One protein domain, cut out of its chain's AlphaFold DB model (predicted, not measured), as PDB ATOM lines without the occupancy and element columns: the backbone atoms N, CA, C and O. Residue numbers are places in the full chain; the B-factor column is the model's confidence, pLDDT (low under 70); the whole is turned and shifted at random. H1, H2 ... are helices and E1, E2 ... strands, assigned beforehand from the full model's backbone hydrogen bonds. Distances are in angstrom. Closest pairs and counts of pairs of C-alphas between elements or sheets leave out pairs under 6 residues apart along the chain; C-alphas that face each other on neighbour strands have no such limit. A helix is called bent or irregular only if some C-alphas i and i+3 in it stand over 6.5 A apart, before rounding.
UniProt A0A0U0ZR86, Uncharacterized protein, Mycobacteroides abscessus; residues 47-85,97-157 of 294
ATOM      1  N   THR A  47       0.651  47.145 -92.000       69.56
ATOM      2  CA  THR A  47       0.018  48.345 -91.434       69.56
ATOM      3  C   THR A  47      -0.276  49.395 -92.509       69.56
ATOM      4  O   THR A  47      -0.535  50.563 -92.192       69.56
ATOM      5  N   SER A  48      -0.196  48.980 -93.774       78.62
ATOM      6  CA  SER A  48      -0.517  49.760 -94.956       78.62
ATOM      7  C   SER A  48      -1.950  49.529 -95.415       78.62
ATOM      8  O   SER A  48      -2.492  48.440 -95.267       78.62
ATOM      9  N   GLY A  49      -2.568  50.541 -96.009       83.06
ATOM     10  CA  GLY A  49      -3.870  50.361 -96.634       83.06
ATOM     11  C   GLY A  49      -4.411  51.621 -97.283       83.06
ATOM     12  O   GLY A  49      -3.897  52.726 -97.089       83.06
ATOM     13  N   TRP A  50      -5.460  51.425 -98.068       85.12
ATOM     14  CA  TRP A  50      -6.235  52.480 -98.692       85.12
ATOM     15  C   TRP A  50      -7.169  53.132 -97.684       85.12
ATOM     16  O   TRP A  50      -7.847  52.452 -96.916       85.12
ATOM     17  N   LEU A  51      -7.209  54.458 -97.728       86.19
ATOM     18  CA  LEU A  51      -8.155  55.301 -97.022       86.19
ATOM     19  C   LEU A  51      -8.924  56.150 -98.034       86.19
ATOM     20  O   LEU A  51      -8.302  56.872 -98.815       86.19
ATOM     21  N   ILE A  52     -10.254  56.121 -97.974       85.12
ATOM     22  CA  ILE A  52     -11.097  57.048 -98.735       85.12
ATOM     23  C   ILE A  52     -11.305  58.329 -97.931       85.12
ATOM     24  O   ILE A  52     -11.731  58.306 -96.778       85.12
ATOM     25  N   VAL A  53     -10.997  59.457 -98.560       85.50
ATOM     26  CA  VAL A  53     -11.241  60.807 -98.060       85.50
ATOM     27  C   VAL A  53     -12.399  61.390 -98.862       85.50
ATOM     28  O   VAL A  53     -12.322  61.478-100.086       85.50
ATOM     29  N   HIS A  54     -13.458  61.790 -98.166       84.44
ATOM     30  CA  HIS A  54     -14.703  62.317 -98.730       84.44
ATOM     31  C   HIS A  54     -14.975  63.744 -98.207       84.44
ATOM     32  O   HIS A  54     -14.314  64.199 -97.265       84.44
ATOM     33  N   PRO A  55     -15.955  64.488 -98.757       82.25
ATOM     34  CA  PRO A  55     -16.220  65.875 -98.347       82.25
ATOM     35  C   PRO A  55     -16.551  66.048 -96.857       82.25
ATOM     36  O   PRO A  55     -16.216  67.069 -96.246       82.25
ATOM     37  N   GLY A  56     -17.179  65.029 -96.267       78.44
ATOM     38  CA  GLY A  56     -17.495  64.961 -94.839       78.44
ATOM     39  C   GLY A  56     -16.306  64.602 -93.945       78.44
ATOM     40  O   GLY A  56     -16.447  64.644 -92.724       78.44
ATOM     41  N   SER A  57     -15.142  64.270 -94.515       79.75
ATOM     42  CA  SER A  57     -13.985  63.867 -93.726       79.75
ATOM     43  C   SER A  57     -13.403  65.012 -92.891       79.75
ATOM     44  O   SER A  57     -13.589  66.198 -93.185       79.75
ATOM     45  N   ALA A  58     -12.628  64.649 -91.866       82.19
ATOM     46  CA  ALA A  58     -11.905  65.588 -91.018       82.19
ATOM     47  C   ALA A  58     -11.012  66.516 -91.859       82.19
ATOM     48  O   ALA A  58     -10.321  66.072 -92.781       82.19
ATOM     49  N   ASP A  59     -10.975  67.806 -91.512       83.75
ATOM     50  CA  ASP A  59     -10.252  68.830 -92.282       83.75
ATOM     51  C   ASP A  59      -8.768  68.502 -92.482       83.75
ATOM     52  O   ASP A  59      -8.207  68.807 -93.533       83.75
ATOM     53  N   VAL A  60      -8.142  67.821 -91.518       84.44
ATOM     54  CA  VAL A  60      -6.750  67.373 -91.639       84.44
ATOM     55  C   VAL A  60      -6.566  66.340 -92.755       84.44
ATOM     56  O   VAL A  60      -5.601  66.439 -93.504       84.44
ATOM     57  N   LEU A  61      -7.494  65.393 -92.925       86.12
ATOM     58  CA  LEU A  61      -7.421  64.380 -93.983       86.12
ATOM     59  C   LEU A  61      -7.695  64.997 -95.351       86.12
ATOM     60  O   LEU A  61      -6.973  64.713 -96.303       86.12
ATOM     61  N   LYS A  62      -8.666  65.914 -95.433       87.06
ATOM     62  CA  LYS A  62      -8.920  66.691 -96.656       87.06
ATOM     63  C   LYS A  62      -7.700  67.524 -97.050       87.06
ATOM     64  O   LYS A  62      -7.335  67.548 -98.218       87.06
ATOM     65  N   ALA A  63      -7.026  68.151 -96.085       86.12
ATOM     66  CA  ALA A  63      -5.803  68.911 -96.335       86.12
ATOM     67  C   ALA A  63      -4.642  68.025 -96.815       86.12
ATOM     68  O   ALA A  63      -3.889  68.443 -97.689       86.12
ATOM     69  N   VAL A  64      -4.511  66.806 -96.278       87.25
ATOM     70  CA  VAL A  64      -3.530  65.817 -96.754       87.25
ATOM     71  C   VAL A  64      -3.859  65.369 -98.177       87.25
ATOM     72  O   VAL A  64      -2.974  65.347 -99.028       87.25
ATOM     73  N   ALA A  65      -5.126  65.065 -98.462       86.38
ATOM     74  CA  ALA A  65      -5.563  64.603 -99.776       86.38
ATOM     75  C   ALA A  65      -5.461  65.675-100.870       86.38
ATOM     76  O   ALA A  65      -5.108  65.356-102.003       86.38
ATOM     77  N   ALA A  66      -5.721  66.936-100.516       81.62
ATOM     78  CA  ALA A  66      -5.549  68.105-101.378       81.62
ATOM     79  C   ALA A  66      -4.115  68.671-101.357       81.62
ATOM     80  O   ALA A  66      -3.848  69.721-101.951       81.62
ATOM     81  N   GLY A  67      -3.202  68.021-100.628       71.94
ATOM     82  CA  GLY A  67      -1.833  68.472-100.435       71.94
ATOM     83  C   GLY A  67      -1.109  68.690-101.764       71.94
ATOM     84  O   GLY A  67      -1.254  67.927-102.714       71.94
ATOM     85  N   ARG A  68      -0.302  69.755-101.830       56.22
ATOM     86  CA  ARG A  68       0.543  70.053-103.002       56.22
ATOM     87  C   ARG A  68       1.775  69.151-103.096       56.22
ATOM     88  O   ARG A  68       2.449  69.154-104.125       56.22
ATOM     89  N   GLU A  69       2.100  68.452-102.013       64.25
ATOM     90  CA  GLU A  69       3.207  67.508-101.960       64.25
ATOM     91  C   GLU A  69       2.836  66.278-102.785       64.25
ATOM     92  O   GLU A  69       1.800  65.652-102.565       64.25
ATOM     93  N   ARG A  70       3.668  65.954-103.778       73.06
ATOM     94  CA  ARG A  70       3.518  64.697-104.508       73.06
ATOM     95  C   ARG A  70       3.977  63.577-103.576       73.06
ATOM     96  O   ARG A  70       5.089  63.691-103.064       73.06
ATOM     97  N   PRO A  71       3.159  62.534-103.347       82.25
ATOM     98  CA  PRO A  71       3.615  61.346-102.640       82.25
ATOM     99  C   PRO A  71       4.942  60.815-103.222       82.25
ATOM    100  O   PRO A  71       5.159  60.944-104.431       82.25
ATOM    101  N   PRO A  72       5.816  60.215-102.392       84.75
ATOM    102  CA  PRO A  72       5.602  59.941-100.971       84.75
ATOM    103  C   PRO A  72       5.877  61.150-100.051       84.75
ATOM    104  O   PRO A  72       6.759  61.955-100.323       84.75
ATOM    105  N   PHE A  73       5.150  61.267 -98.933       82.12
ATOM    106  CA  PHE A  73       5.439  62.229 -97.852       82.12
ATOM    107  C   PHE A  73       4.871  61.752 -96.508       82.12
ATOM    108  O   PHE A  73       4.024  60.864 -96.470       82.12
ATOM    109  N   SER A  74       5.309  62.328 -95.386       85.62
ATOM    110  CA  SER A  74       4.861  61.904 -94.049       85.62
ATOM    111  C   SER A  74       4.009  62.953 -93.337       85.62
ATOM    112  O   SER A  74       4.301  64.146 -93.363       85.62
ATOM    113  N   VAL A  75       2.982  62.494 -92.623       87.75
ATOM    114  CA  VAL A  75       2.038  63.325 -91.874       87.75
ATOM    115  C   VAL A  75       1.750  62.745 -90.489       87.75
ATOM    116  O   VAL A  75       1.656  61.536 -90.291       87.75
ATOM    117  N   TRP A  76       1.591  63.629 -89.503       87.69
ATOM    118  CA  TRP A  76       1.139  63.267 -88.162       87.69
ATOM    119  C   TRP A  76      -0.384  63.346 -88.074       87.69
ATOM    120  O   TRP A  76      -0.944  64.444 -88.060       87.69
ATOM    121  N   LEU A  77      -1.041  62.195 -87.953       87.12
ATOM    122  CA  LEU A  77      -2.493  62.095 -87.803       87.12
ATOM    123  C   LEU A  77      -2.857  61.681 -86.379       87.12
ATOM    124  O   LEU A  77      -2.090  60.991 -85.706       87.12
ATOM    125  N   GLU A  78      -4.009  62.132 -85.894       85.12
ATOM    126  CA  GLU A  78      -4.511  61.729 -84.581       85.12
ATOM    127  C   GLU A  78      -4.899  60.255 -84.606       85.12
ATOM    128  O   GLU A  78      -5.597  59.805 -85.512       85.12
ATOM    129  N   GLU A  79      -4.436  59.487 -83.620       74.62
ATOM    130  CA  GLU A  79      -4.720  58.051 -83.583       74.62
ATOM    131  C   GLU A  79      -6.211  57.774 -83.357       74.62
ATOM    132  O   GLU A  79      -6.716  56.773 -83.843       74.62
ATOM    133  N   SER A  80      -6.931  58.705 -82.722       75.00
ATOM    134  CA  SER A  80      -8.386  58.655 -82.551       75.00
ATOM    135  C   SER A  80      -9.180  58.755 -83.853       75.00
ATOM    136  O   SER A  80     -10.367  58.454 -83.831       75.00
ATOM    137  N   LEU A  81      -8.562  59.166 -84.970       74.44
ATOM    138  CA  LEU A  81      -9.210  59.107 -86.285       74.44
ATOM    139  C   LEU A  81      -9.413  57.655 -86.737       74.44
ATOM    140  O   LEU A  81     -10.368  57.361 -87.447       74.44
ATOM    141  N   PHE A  82      -8.522  56.750 -86.329       72.81
ATOM    142  CA  PHE A  82      -8.506  55.365 -86.782       72.81
ATOM    143  C   PHE A  82      -9.005  54.445 -85.666       72.81
ATOM    144  O   PHE A  82      -8.566  54.534 -84.519       72.81
ATOM    145  N   ILE A  83      -9.918  53.529 -85.987       64.88
ATOM    146  CA  ILE A  83     -10.472  52.604 -84.992       64.88
ATOM    147  C   ILE A  83      -9.378  51.639 -84.502       64.88
ATOM    148  O   ILE A  83      -8.675  51.014 -85.296       64.88
ATOM    149  N   SER A  84      -9.277  51.455 -83.182       46.72
ATOM    150  CA  SER A  84      -8.557  50.335 -82.568       46.72
ATOM    151  C   SER A  84      -9.546  49.231 -82.168       46.72
ATOM    152  O   SER A  84     -10.261  49.379 -81.185       46.72
ATOM    153  N   GLU A  85      -9.584  48.153 -82.949       45.06
ATOM    154  CA  GLU A  85     -10.131  46.815 -82.649       45.06
ATOM    155  C   GLU A  85     -11.503  46.665 -81.931       45.06
ATOM    156  O   GLU A  85     -11.649  46.808 -80.720       45.06
ATOM    157  N   TRP A  97     -18.110  56.241 -87.637       48.97
ATOM    158  CA  TRP A  97     -17.355  55.161 -88.290       48.97
ATOM    159  C   TRP A  97     -16.165  55.742 -89.060       48.97
ATOM    160  O   TRP A  97     -16.126  55.712 -90.281       48.97
ATOM    161  N   GLN A  98     -15.257  56.423 -88.357       56.28
ATOM    162  CA  GLN A  98     -14.588  57.553 -88.995       56.28
ATOM    163  C   GLN A  98     -13.556  57.168 -90.058       56.28
ATOM    164  O   GLN A  98     -13.705  57.684 -91.151       56.28
ATOM    165  N   TYR A  99     -12.578  56.276 -89.850       68.44
ATOM    166  CA  TYR A  99     -11.611  55.941 -90.916       68.44
ATOM    167  C   TYR A  99     -10.983  54.546 -90.712       68.44
ATOM    168  O   TYR A  99     -10.291  54.314 -89.715       68.44
ATOM    169  N   GLN A 100     -11.179  53.620 -91.659       71.06
ATOM    170  CA  GLN A 100     -10.543  52.293 -91.679       71.06
ATOM    171  C   GLN A 100      -9.595  52.171 -92.877       71.06
ATOM    172  O   GLN A 100      -9.904  52.644 -93.967       71.06
ATOM    173  N   LEU A 101      -8.431  51.548 -92.660       75.44
ATOM    174  CA  LEU A 101      -7.510  51.200 -93.742       75.44
ATOM    175  C   LEU A 101      -7.899  49.844 -94.329       75.44
ATOM    176  O   LEU A 101      -8.004  48.865 -93.587       75.44
ATOM    177  N   SER A 102      -8.053  49.790 -95.647       73.88
ATOM    178  CA  SER A 102      -8.336  48.555 -96.378       73.88
ATOM    179  C   SER A 102      -7.099  48.065 -97.118       73.88
ATOM    180  O   SER A 102      -6.421  48.832 -97.801       73.88
ATOM    181  N   SER A 103      -6.797  46.772 -97.011       69.75
ATOM    182  CA  SER A 103      -5.640  46.166 -97.683       69.75
ATOM    183  C   SER A 103      -5.831  46.024 -99.199       69.75
ATOM    184  O   SER A 103      -4.853  45.908 -99.935       69.75
ATOM    185  N   THR A 104      -7.074  46.079 -99.688       65.56
ATOM    186  CA  THR A 104      -7.418  46.003-101.114       65.56
ATOM    187  C   THR A 104      -8.405  47.101-101.508       65.56
ATOM    188  O   THR A 104      -9.157  47.596-100.670       65.56
ATOM    189  N   ALA A 105      -8.414  47.456-102.798       63.69
ATOM    190  CA  ALA A 105      -9.398  48.358-103.397       63.69
ATOM    191  C   ALA A 105     -10.834  47.839-103.211       63.69
ATOM    192  O   ALA A 105     -11.699  48.567-102.735       63.69
ATOM    193  N   SER A 106     -11.063  46.554-103.501       60.75
ATOM    194  CA  SER A 106     -12.366  45.893-103.336       60.75
ATOM    195  C   SER A 106     -12.768  45.699-101.869       60.75
ATOM    196  O   SER A 106     -13.937  45.506-101.571       60.75
ATOM    197  N   GLY A 107     -11.801  45.732-100.947       61.62
ATOM    198  CA  GLY A 107     -12.026  45.659 -99.503       61.62
ATOM    199  C   GLY A 107     -12.258  47.023 -98.854       61.62
ATOM    200  O   GLY A 107     -12.367  47.102 -97.629       61.62
ATOM    201  N   VAL A 108     -12.278  48.107 -99.636       68.56
ATOM    202  CA  VAL A 108     -12.764  49.407 -99.173       68.56
ATOM    203  C   VAL A 108     -14.259  49.282 -98.912       68.56
ATOM    204  O   VAL A 108     -15.033  48.969 -99.810       68.56
ATOM    205  N   LEU A 109     -14.666  49.522 -97.668       61.91
ATOM    206  CA  LEU A 109     -16.071  49.535 -97.280       61.91
ATOM    207  C   LEU A 109     -16.657  50.905 -97.632       61.91
ATOM    208  O   LEU A 109     -16.699  51.800 -96.788       61.91
ATOM    209  N   TRP A 110     -17.047  51.080 -98.896       63.09
ATOM    210  CA  TRP A 110     -17.603  52.333 -99.420       63.09
ATOM    211  C   TRP A 110     -18.819  52.775 -98.592       63.09
ATOM    212  O   TRP A 110     -18.788  53.830 -97.957       63.09
ATOM    213  N   SER A 111     -19.806  51.887 -98.453       54.56
ATOM    214  CA  SER A 111     -21.027  52.122 -97.671       54.56
ATOM    215  C   SER A 111     -20.806  52.384 -96.170       54.56
ATOM    216  O   SER A 111     -21.500  53.219 -95.586       54.56
ATOM    217  N   GLU A 112     -19.832  51.732 -95.520       51.62
ATOM    218  CA  GLU A 112     -19.562  51.938 -94.082       51.62
ATOM    219  C   GLU A 112     -18.769  53.220 -93.792       51.62
ATOM    220  O   GLU A 112     -18.867  53.769 -92.694       51.62
ATOM    221  N   ALA A 113     -18.048  53.754 -94.782       52.09
ATOM    222  CA  ALA A 113     -17.366  55.045 -94.685       52.09
ATOM    223  C   ALA A 113     -18.330  56.249 -94.776       52.09
ATOM    224  O   ALA A 113     -17.887  57.397 -94.801       52.09
ATOM    225  N   GLY A 114     -19.646  56.012 -94.873       55.31
ATOM    226  CA  GLY A 114     -20.621  57.059 -95.185       55.31
ATOM    227  C   GLY A 114     -20.399  57.664 -96.576       55.31
ATOM    228  O   GLY A 114     -20.765  58.817 -96.808       55.31
ATOM    229  N   VAL A 115     -19.757  56.905 -97.469       63.69
ATOM    230  CA  VAL A 115     -19.454  57.279 -98.848       63.69
ATOM    231  C   VAL A 115     -20.342  56.450 -99.760       63.69
ATOM    232  O   VAL A 115     -20.185  55.239 -99.854       63.69
ATOM    233  N   ASP A 116     -21.261  57.098-100.464       70.69
ATOM    234  CA  ASP A 116     -21.892  56.442-101.602       70.69
ATOM    235  C   ASP A 116     -20.831  56.303-102.704       70.69
ATOM    236  O   ASP A 116     -20.219  57.294-103.122       70.69
ATOM    237  N   ILE A 117     -20.559  55.073-103.148       72.00
ATOM    238  CA  ILE A 117     -19.613  54.842-104.240       72.00
ATOM    239  C   ILE A 117     -20.040  55.608-105.494       72.00
ATOM    240  O   ILE A 117     -19.184  56.125-106.207       72.00
ATOM    241  N   TRP A 118     -21.347  55.757-105.729       74.44
ATOM    242  CA  TRP A 118     -21.876  56.489-106.872       74.44
ATOM    243  C   TRP A 118     -21.513  57.970-106.805       74.44
ATOM    244  O   TRP A 118     -21.139  58.535-107.832       74.44
ATOM    245  N   ASP A 119     -21.502  58.574-105.613       76.62
ATOM    246  CA  ASP A 119     -21.023  59.947-105.434       76.62
ATOM    247  C   ASP A 119     -19.524  60.056-105.751       76.62
ATOM    248  O   ASP A 119     -19.092  60.998-106.417       76.62
ATOM    249  N   ALA A 120     -18.721  59.077-105.319       77.88
ATOM    250  CA  ALA A 120     -17.281  59.061-105.577       77.88
ATOM    251  C   ALA A 120     -16.939  58.842-107.061       77.88
ATOM    252  O   ALA A 120     -15.908  59.324-107.543       77.88
ATOM    253  N   LEU A 121     -17.793  58.114-107.786       79.38
ATOM    254  CA  LEU A 121     -17.683  57.915-109.227       79.38
ATOM    255  C   LEU A 121     -18.151  59.153-110.015       79.38
ATOM    256  O   LEU A 121     -17.532  59.481-111.029       79.38
ATOM    257  N   ALA A 122     -19.202  59.837-109.550       77.88
ATOM    258  CA  ALA A 122     -19.774  61.023-110.192       77.88
ATOM    259  C   ALA A 122     -18.957  62.303-109.957       77.88
ATOM    260  O   ALA A 122     -18.895  63.164-110.836       77.88
ATOM    261  N   ASP A 123     -18.320  62.433-108.792       81.19
ATOM    262  CA  ASP A 123     -17.508  63.592-108.416       81.19
ATOM    263  C   ASP A 123     -16.075  63.173-108.020       81.19
ATOM    264  O   ASP A 123     -15.701  63.177-106.843       81.19
ATOM    265  N   PRO A 124     -15.223  62.814-108.995       77.25
ATOM    266  CA  PRO A 124     -13.862  62.337-108.734       77.25
ATOM    267  C   PRO A 124     -12.950  63.362-108.046       77.25
ATOM    268  O   PRO A 124     -11.923  62.983-107.480       77.25
ATOM    269  N   ASP A 125     -13.288  64.650-108.116       81.38
ATOM    270  CA  ASP A 125     -12.484  65.722-107.533       81.38
ATOM    271  C   ASP A 125     -12.763  65.883-106.031       81.38
ATOM    272  O   ASP A 125     -11.871  66.266-105.267       81.38
ATOM    273  N   SER A 126     -13.976  65.541-105.590       82.69
ATOM    274  CA  SER A 126     -14.400  65.606-104.188       82.69
ATOM    275  C   SER A 126     -13.986  64.395-103.347       82.69
ATOM    276  O   SER A 126     -13.960  64.491-102.114       82.69
ATOM    277  N   TYR A 127     -13.640  63.272-103.984       87.06
ATOM    278  CA  TYR A 127     -13.304  62.013-103.313       87.06
ATOM    279  C   TYR A 127     -11.899  61.536-103.694       87.06
ATOM    280  O   TYR A 127     -11.555  61.375-104.865       87.06
ATOM    281  N   ARG A 128     -11.060  61.262-102.692       88.12
ATOM    282  CA  ARG A 128      -9.651  60.880-102.885       88.12
ATOM    283  C   ARG A 128      -9.336  59.576-102.168       88.12
ATOM    284  O   ARG A 128      -9.754  59.377-101.036       88.12
ATOM    285  N   ALA A 129      -8.540  58.722-102.797       88.12
ATOM    286  CA  ALA A 129      -7.952  57.542-102.182       88.12
ATOM    287  C   ALA A 129      -6.491  57.825-101.808       88.12
ATOM    288  O   ALA A 129      -5.688  58.212-102.662       88.12
ATOM    289  N   LEU A 130      -6.152  57.621-100.537       88.81
ATOM    290  CA  LEU A 130      -4.790  57.707-100.017       88.81
ATOM    291  C   LEU A 130      -4.279  56.315 -99.673       88.81
ATOM    292  O   LEU A 130      -4.941  55.597 -98.927       88.81
ATOM    293  N   TYR A 131      -3.091  55.952-100.147       88.38
ATOM    294  CA  TYR A 131      -2.400  54.766 -99.641       88.38
ATOM    295  C   TYR A 131      -1.492  55.186 -98.493       88.38
ATOM    296  O   TYR A 131      -0.551  55.957 -98.688       88.38
ATOM    297  N   LEU A 132      -1.801  54.724 -97.286       87.38
ATOM    298  CA  LEU A 132      -1.113  55.122 -96.065       87.38
ATOM    299  C   LEU A 132      -0.314  53.954 -95.509       87.38
ATOM    300  O   LEU A 132      -0.833  52.849 -95.425       87.38
ATOM    301  N   LEU A 133       0.907  54.218 -95.053       85.62
ATOM    302  CA  LEU A 133       1.711  53.305 -94.246       85.62
ATOM    303  C   LEU A 133       1.810  53.847 -92.821       85.62
ATOM    304  O   LEU A 133       2.364  54.925 -92.589       85.62
ATOM    305  N   ARG A 134       1.277  53.102 -91.851       84.62
ATOM    306  CA  ARG A 134       1.330  53.479 -90.434       84.62
ATOM    307  C   ARG A 134       2.683  53.108 -89.824       84.62
ATOM    308  O   ARG A 134       3.041  51.932 -89.789       84.62
ATOM    309  N   SER A 135       3.377  54.098 -89.264       81.50
ATOM    310  CA  SER A 135       4.621  53.916 -88.504       81.50
ATOM    311  C   SER A 135       4.353  53.523 -87.039       81.50
ATOM    312  O   SER A 135       3.252  53.698 -86.504       81.50
ATOM    313  N   ASP A 136       5.383  53.017 -86.358       80.12
ATOM    314  CA  ASP A 136       5.418  52.812 -84.905       80.12
ATOM    315  C   ASP A 136       5.690  54.113 -84.120       80.12
ATOM    316  O   ASP A 136       5.453  54.179 -82.908       80.12
ATOM    317  N   ARG A 137       6.127  55.180 -84.801       76.25
ATOM    318  CA  ARG A 137       6.402  56.487 -84.195       76.25
ATOM    319  C   ARG A 137       5.109  57.200 -83.792       76.25
ATOM    320  O   ARG A 137       4.234  57.470 -84.616       76.25
ATOM    321  N   SER A 138       5.023  57.590 -82.520       82.88
ATOM    322  CA  SER A 138       3.909  58.366 -81.964       82.88
ATOM    323  C   SER A 138       4.397  59.526 -81.091       82.88
ATOM    324  O   SER A 138       5.404  59.420 -80.391       82.88
ATOM    325  N   VAL A 139       3.688  60.655 -81.135       83.31
ATOM    326  CA  VAL A 139       3.968  61.854 -80.334       83.31
ATOM    327  C   VAL A 139       2.649  62.484 -79.900       83.31
ATOM    328  O   VAL A 139       1.845  62.886 -80.735       83.31
ATOM    329  N   LYS A 140       2.437  62.622 -78.583       85.56
ATOM    330  CA  LYS A 140       1.286  63.338 -77.988       85.56
ATOM    331  C   LYS A 140      -0.082  62.924 -78.576       85.56
ATOM    332  O   LYS A 140      -0.884  63.784 -78.921       85.56
ATOM    333  N   GLY A 141      -0.335  61.619 -78.712       80.38
ATOM    334  CA  GLY A 141      -1.602  61.093 -79.251       80.38
ATOM    335  C   GLY A 141      -1.728  61.140 -80.779       80.38
ATOM    336  O   GLY A 141      -2.749  60.727 -81.324       80.38
ATOM    337  N   LYS A 142      -0.690  61.607 -81.480       85.00
ATOM    338  CA  LYS A 142      -0.570  61.503 -82.934       85.00
ATOM    339  C   LYS A 142       0.363  60.370 -83.311       85.00
ATOM    340  O   LYS A 142       1.325  60.086 -82.595       85.00
ATOM    341  N   ARG A 143       0.114  59.775 -84.465       86.31
ATOM    342  CA  ARG A 143       0.946  58.749 -85.078       86.31
ATOM    343  C   ARG A 143       1.436  59.224 -86.436       86.31
ATOM    344  O   ARG A 143       0.730  59.959 -87.125       86.31
ATOM    345  N   LEU A 144       2.661  58.845 -86.779       85.38
ATOM    346  CA  LEU A 144       3.227  59.149 -88.082       85.38
ATOM    347  C   LEU A 144       2.660  58.176 -89.121       85.38
ATOM    348  O   LEU A 144       2.711  56.958 -88.936       85.38
ATOM    349  N   PHE A 145       2.140  58.727 -90.208       86.56
ATOM    350  CA  PHE A 145       1.752  57.993 -91.403       86.56
ATOM    351  C   PHE A 145       2.578  58.500 -92.575       86.56
ATOM    352  O   PHE A 145       2.792  59.704 -92.704       86.56
ATOM    353  N   THR A 146       3.014  57.595 -93.439       87.31
ATOM    354  CA  THR A 146       3.577  57.954 -94.739       87.31
ATOM    355  C   THR A 146       2.488  57.786 -95.784       87.31
ATOM    356  O   THR A 146       1.951  56.693 -95.949       87.31
ATOM    357  N   VAL A 147       2.139  58.874 -96.465       89.12
ATOM    358  CA  VAL A 147       1.313  58.858 -97.669       89.12
ATOM    359  C   VAL A 147       2.197  58.382 -98.806       89.12
ATOM    360  O   VAL A 147       3.187  59.031 -99.130       89.12
ATOM    361  N   LEU A 148       1.860  57.234 -99.373       86.06
ATOM    362  CA  LEU A 148       2.604  56.599-100.455       86.06
ATOM    363  C   LEU A 148       1.971  56.873-101.821       86.06
ATOM    364  O   LEU A 148       2.690  56.969-102.809       86.06
ATOM    365  N   ASP A 149       0.648  57.034-101.871       87.31
ATOM    366  CA  ASP A 149      -0.100  57.332-103.095       87.31
ATOM    367  C   ASP A 149      -1.321  58.214-102.777       87.31
ATOM    368  O   ASP A 149      -1.851  58.183-101.661       87.31
ATOM    369  N   SER A 150      -1.748  59.014-103.752       88.19
ATOM    370  CA  SER A 150      -2.919  59.890-103.687       88.19
ATOM    371  C   SER A 150      -3.535  60.018-105.076       88.19
ATOM    372  O   SER A 150      -2.961  60.658-105.964       88.19
ATOM    373  N   LYS A 151      -4.738  59.470-105.256       87.44
ATOM    374  CA  LYS A 151      -5.470  59.481-106.534       87.44
ATOM    375  C   LYS A 151      -6.971  59.744-106.332       87.44
ATOM    376  O   LYS A 151      -7.437  59.656-105.195       87.44
ATOM    377  N   PRO A 152      -7.729  60.116-107.379       88.50
ATOM    378  CA  PRO A 152      -9.191  60.125-107.323       88.50
ATOM    379  C   PRO A 152      -9.727  58.778-106.834       88.50
ATOM    380  O   PRO A 152      -9.219  57.735-107.236       88.50
ATOM    381  N   ALA A 153     -10.742  58.777-105.969       84.94
ATOM    382  CA  ALA A 153     -11.263  57.533-105.399       84.94
ATOM    383  C   ALA A 153     -11.782  56.567-106.480       84.94
ATOM    384  O   ALA A 153     -11.528  55.368-106.390       84.94
ATOM    385  N   ARG A 154     -12.407  57.084-107.550       83.31
ATOM    386  CA  ARG A 154     -12.843  56.265-108.694       83.31
ATOM    387  C   ARG A 154     -11.699  55.464-109.328       83.31
ATOM    388  O   ARG A 154     -11.910  54.329-109.738       83.31
ATOM    389  N   ASP A 155     -10.491  56.032-109.374       85.19
ATOM    390  CA  ASP A 155      -9.337  55.441-110.063       85.19
ATOM    391  C   ASP A 155      -8.770  54.237-109.280       85.19
ATOM    392  O   ASP A 155      -7.873  53.538-109.746       85.19
ATOM    393  N   LEU A 156      -9.267  54.002-108.059       81.50
ATOM    394  CA  LEU A 156      -8.947  52.825-107.258       81.50
ATOM    395  C   LEU A 156      -9.702  51.574-107.736       81.50
ATOM    396  O   LEU A 156      -9.190  50.468-107.581       81.50
ATOM    397  N   VAL A 157     -10.905  51.751-108.290       77.88
ATOM    398  CA  VAL A 157     -11.809  50.664-108.719       77.88
ATOM    399  C   VAL A 157     -12.001  50.607-110.234       77.88
ATOM    400  O   VAL A 157     -12.355  49.565-110.776       77.88
TER     401      VAL A 157
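This is residues 47 to 85 and 97 to 157 of the 294 residues of an uncharacterized protein of Mycobacteroides abscessus (UniProt A0A0U0ZR86). A strongly twisted sheet of four strands is built on the long bent hairpin E3 and E4, with E1 and E2 at its two edges and the helix H1 packed near all four strands. Two small helices, H2 and H3, sit together at the end of the sheet away from the hairpin's turn, and residues 97 to 116, with no named element, run past the edge strand E1. The printed part has 100 residues, with three named helices and four named strands in the order E1, H1, E2, H2, E3, E4, H3. The sheet runs E1, E3, E4, E2, antiparallel throughout, and the class is mixed, helices and strands. The whole is compact, with a radius of gyration of the C-alphas of 12.6 A and spans of 38 by 32 by 23 A.

Start at E1, residues 48 to 53, and look for its antiparallel neighbour E3, residues 128 to 139: N 49 and O 132 are 2.9 A apart, within hydrogen-bond range. H1, residues 59 to 65, is on the sheet at a height over the sheet of 6.7 A, over none of the strands; its closest C-alphas to E3 are those of Ala 65 and Arg 128, 6.3 A apart. E2, residues 73 to 78, is the antiparallel neighbour of E4, residues 142 to 152, with N 147 and O 73 at 2.7 A. E1 and E2 are the edge strands and are apart. H2, residues 117 to 122, only grazes the sheet with residues 120 to 121. E3 and E4 form a hairpin; look at N 133 and O 146, 2.8 A apart. E3 bends by 91 degrees at residue 136, and E4 bends by 71 degrees at residue 148. H3, residues 153 to 156, touches H2, the closest C-alphas being those of Leu 121 and Arg 154, 5.1 A apart. H1 is apart from H2 and H3. In H1 and H2 every O i to N i+4 pair is within hydrogen-bond range; H3 is too short for such a pair.

Find C-alpha 48 at (-0.517, 49.760, -94.956); from there E1 runs 15.7 A to C-alpha 53. H1 spans 9.8 A, E2 16.6 A and H2 8.6 A. C-alpha 128 at (-9.651, 60.880, -102.885) begins E3, 26.4 A long, and E4 runs 25.9 A. H3, 5.6 A long, ends at C-alpha 156 at (-8.947, 52.825, -107.258).

The two C-alphas farthest apart are those of Ala 122 and Lys 140, 38.5 A. Residues 86 to 96 are not printed, and C-alphas 85 and 97 are 12.4 A apart across this cut, in the link from E2 to H2. Of the links printed whole, none is long. The mean pLDDT of the printed part is 77.4; look for values under 70 at residues 47, 68 to 69, 83 to 85, 97 to 99 and 103 to 115.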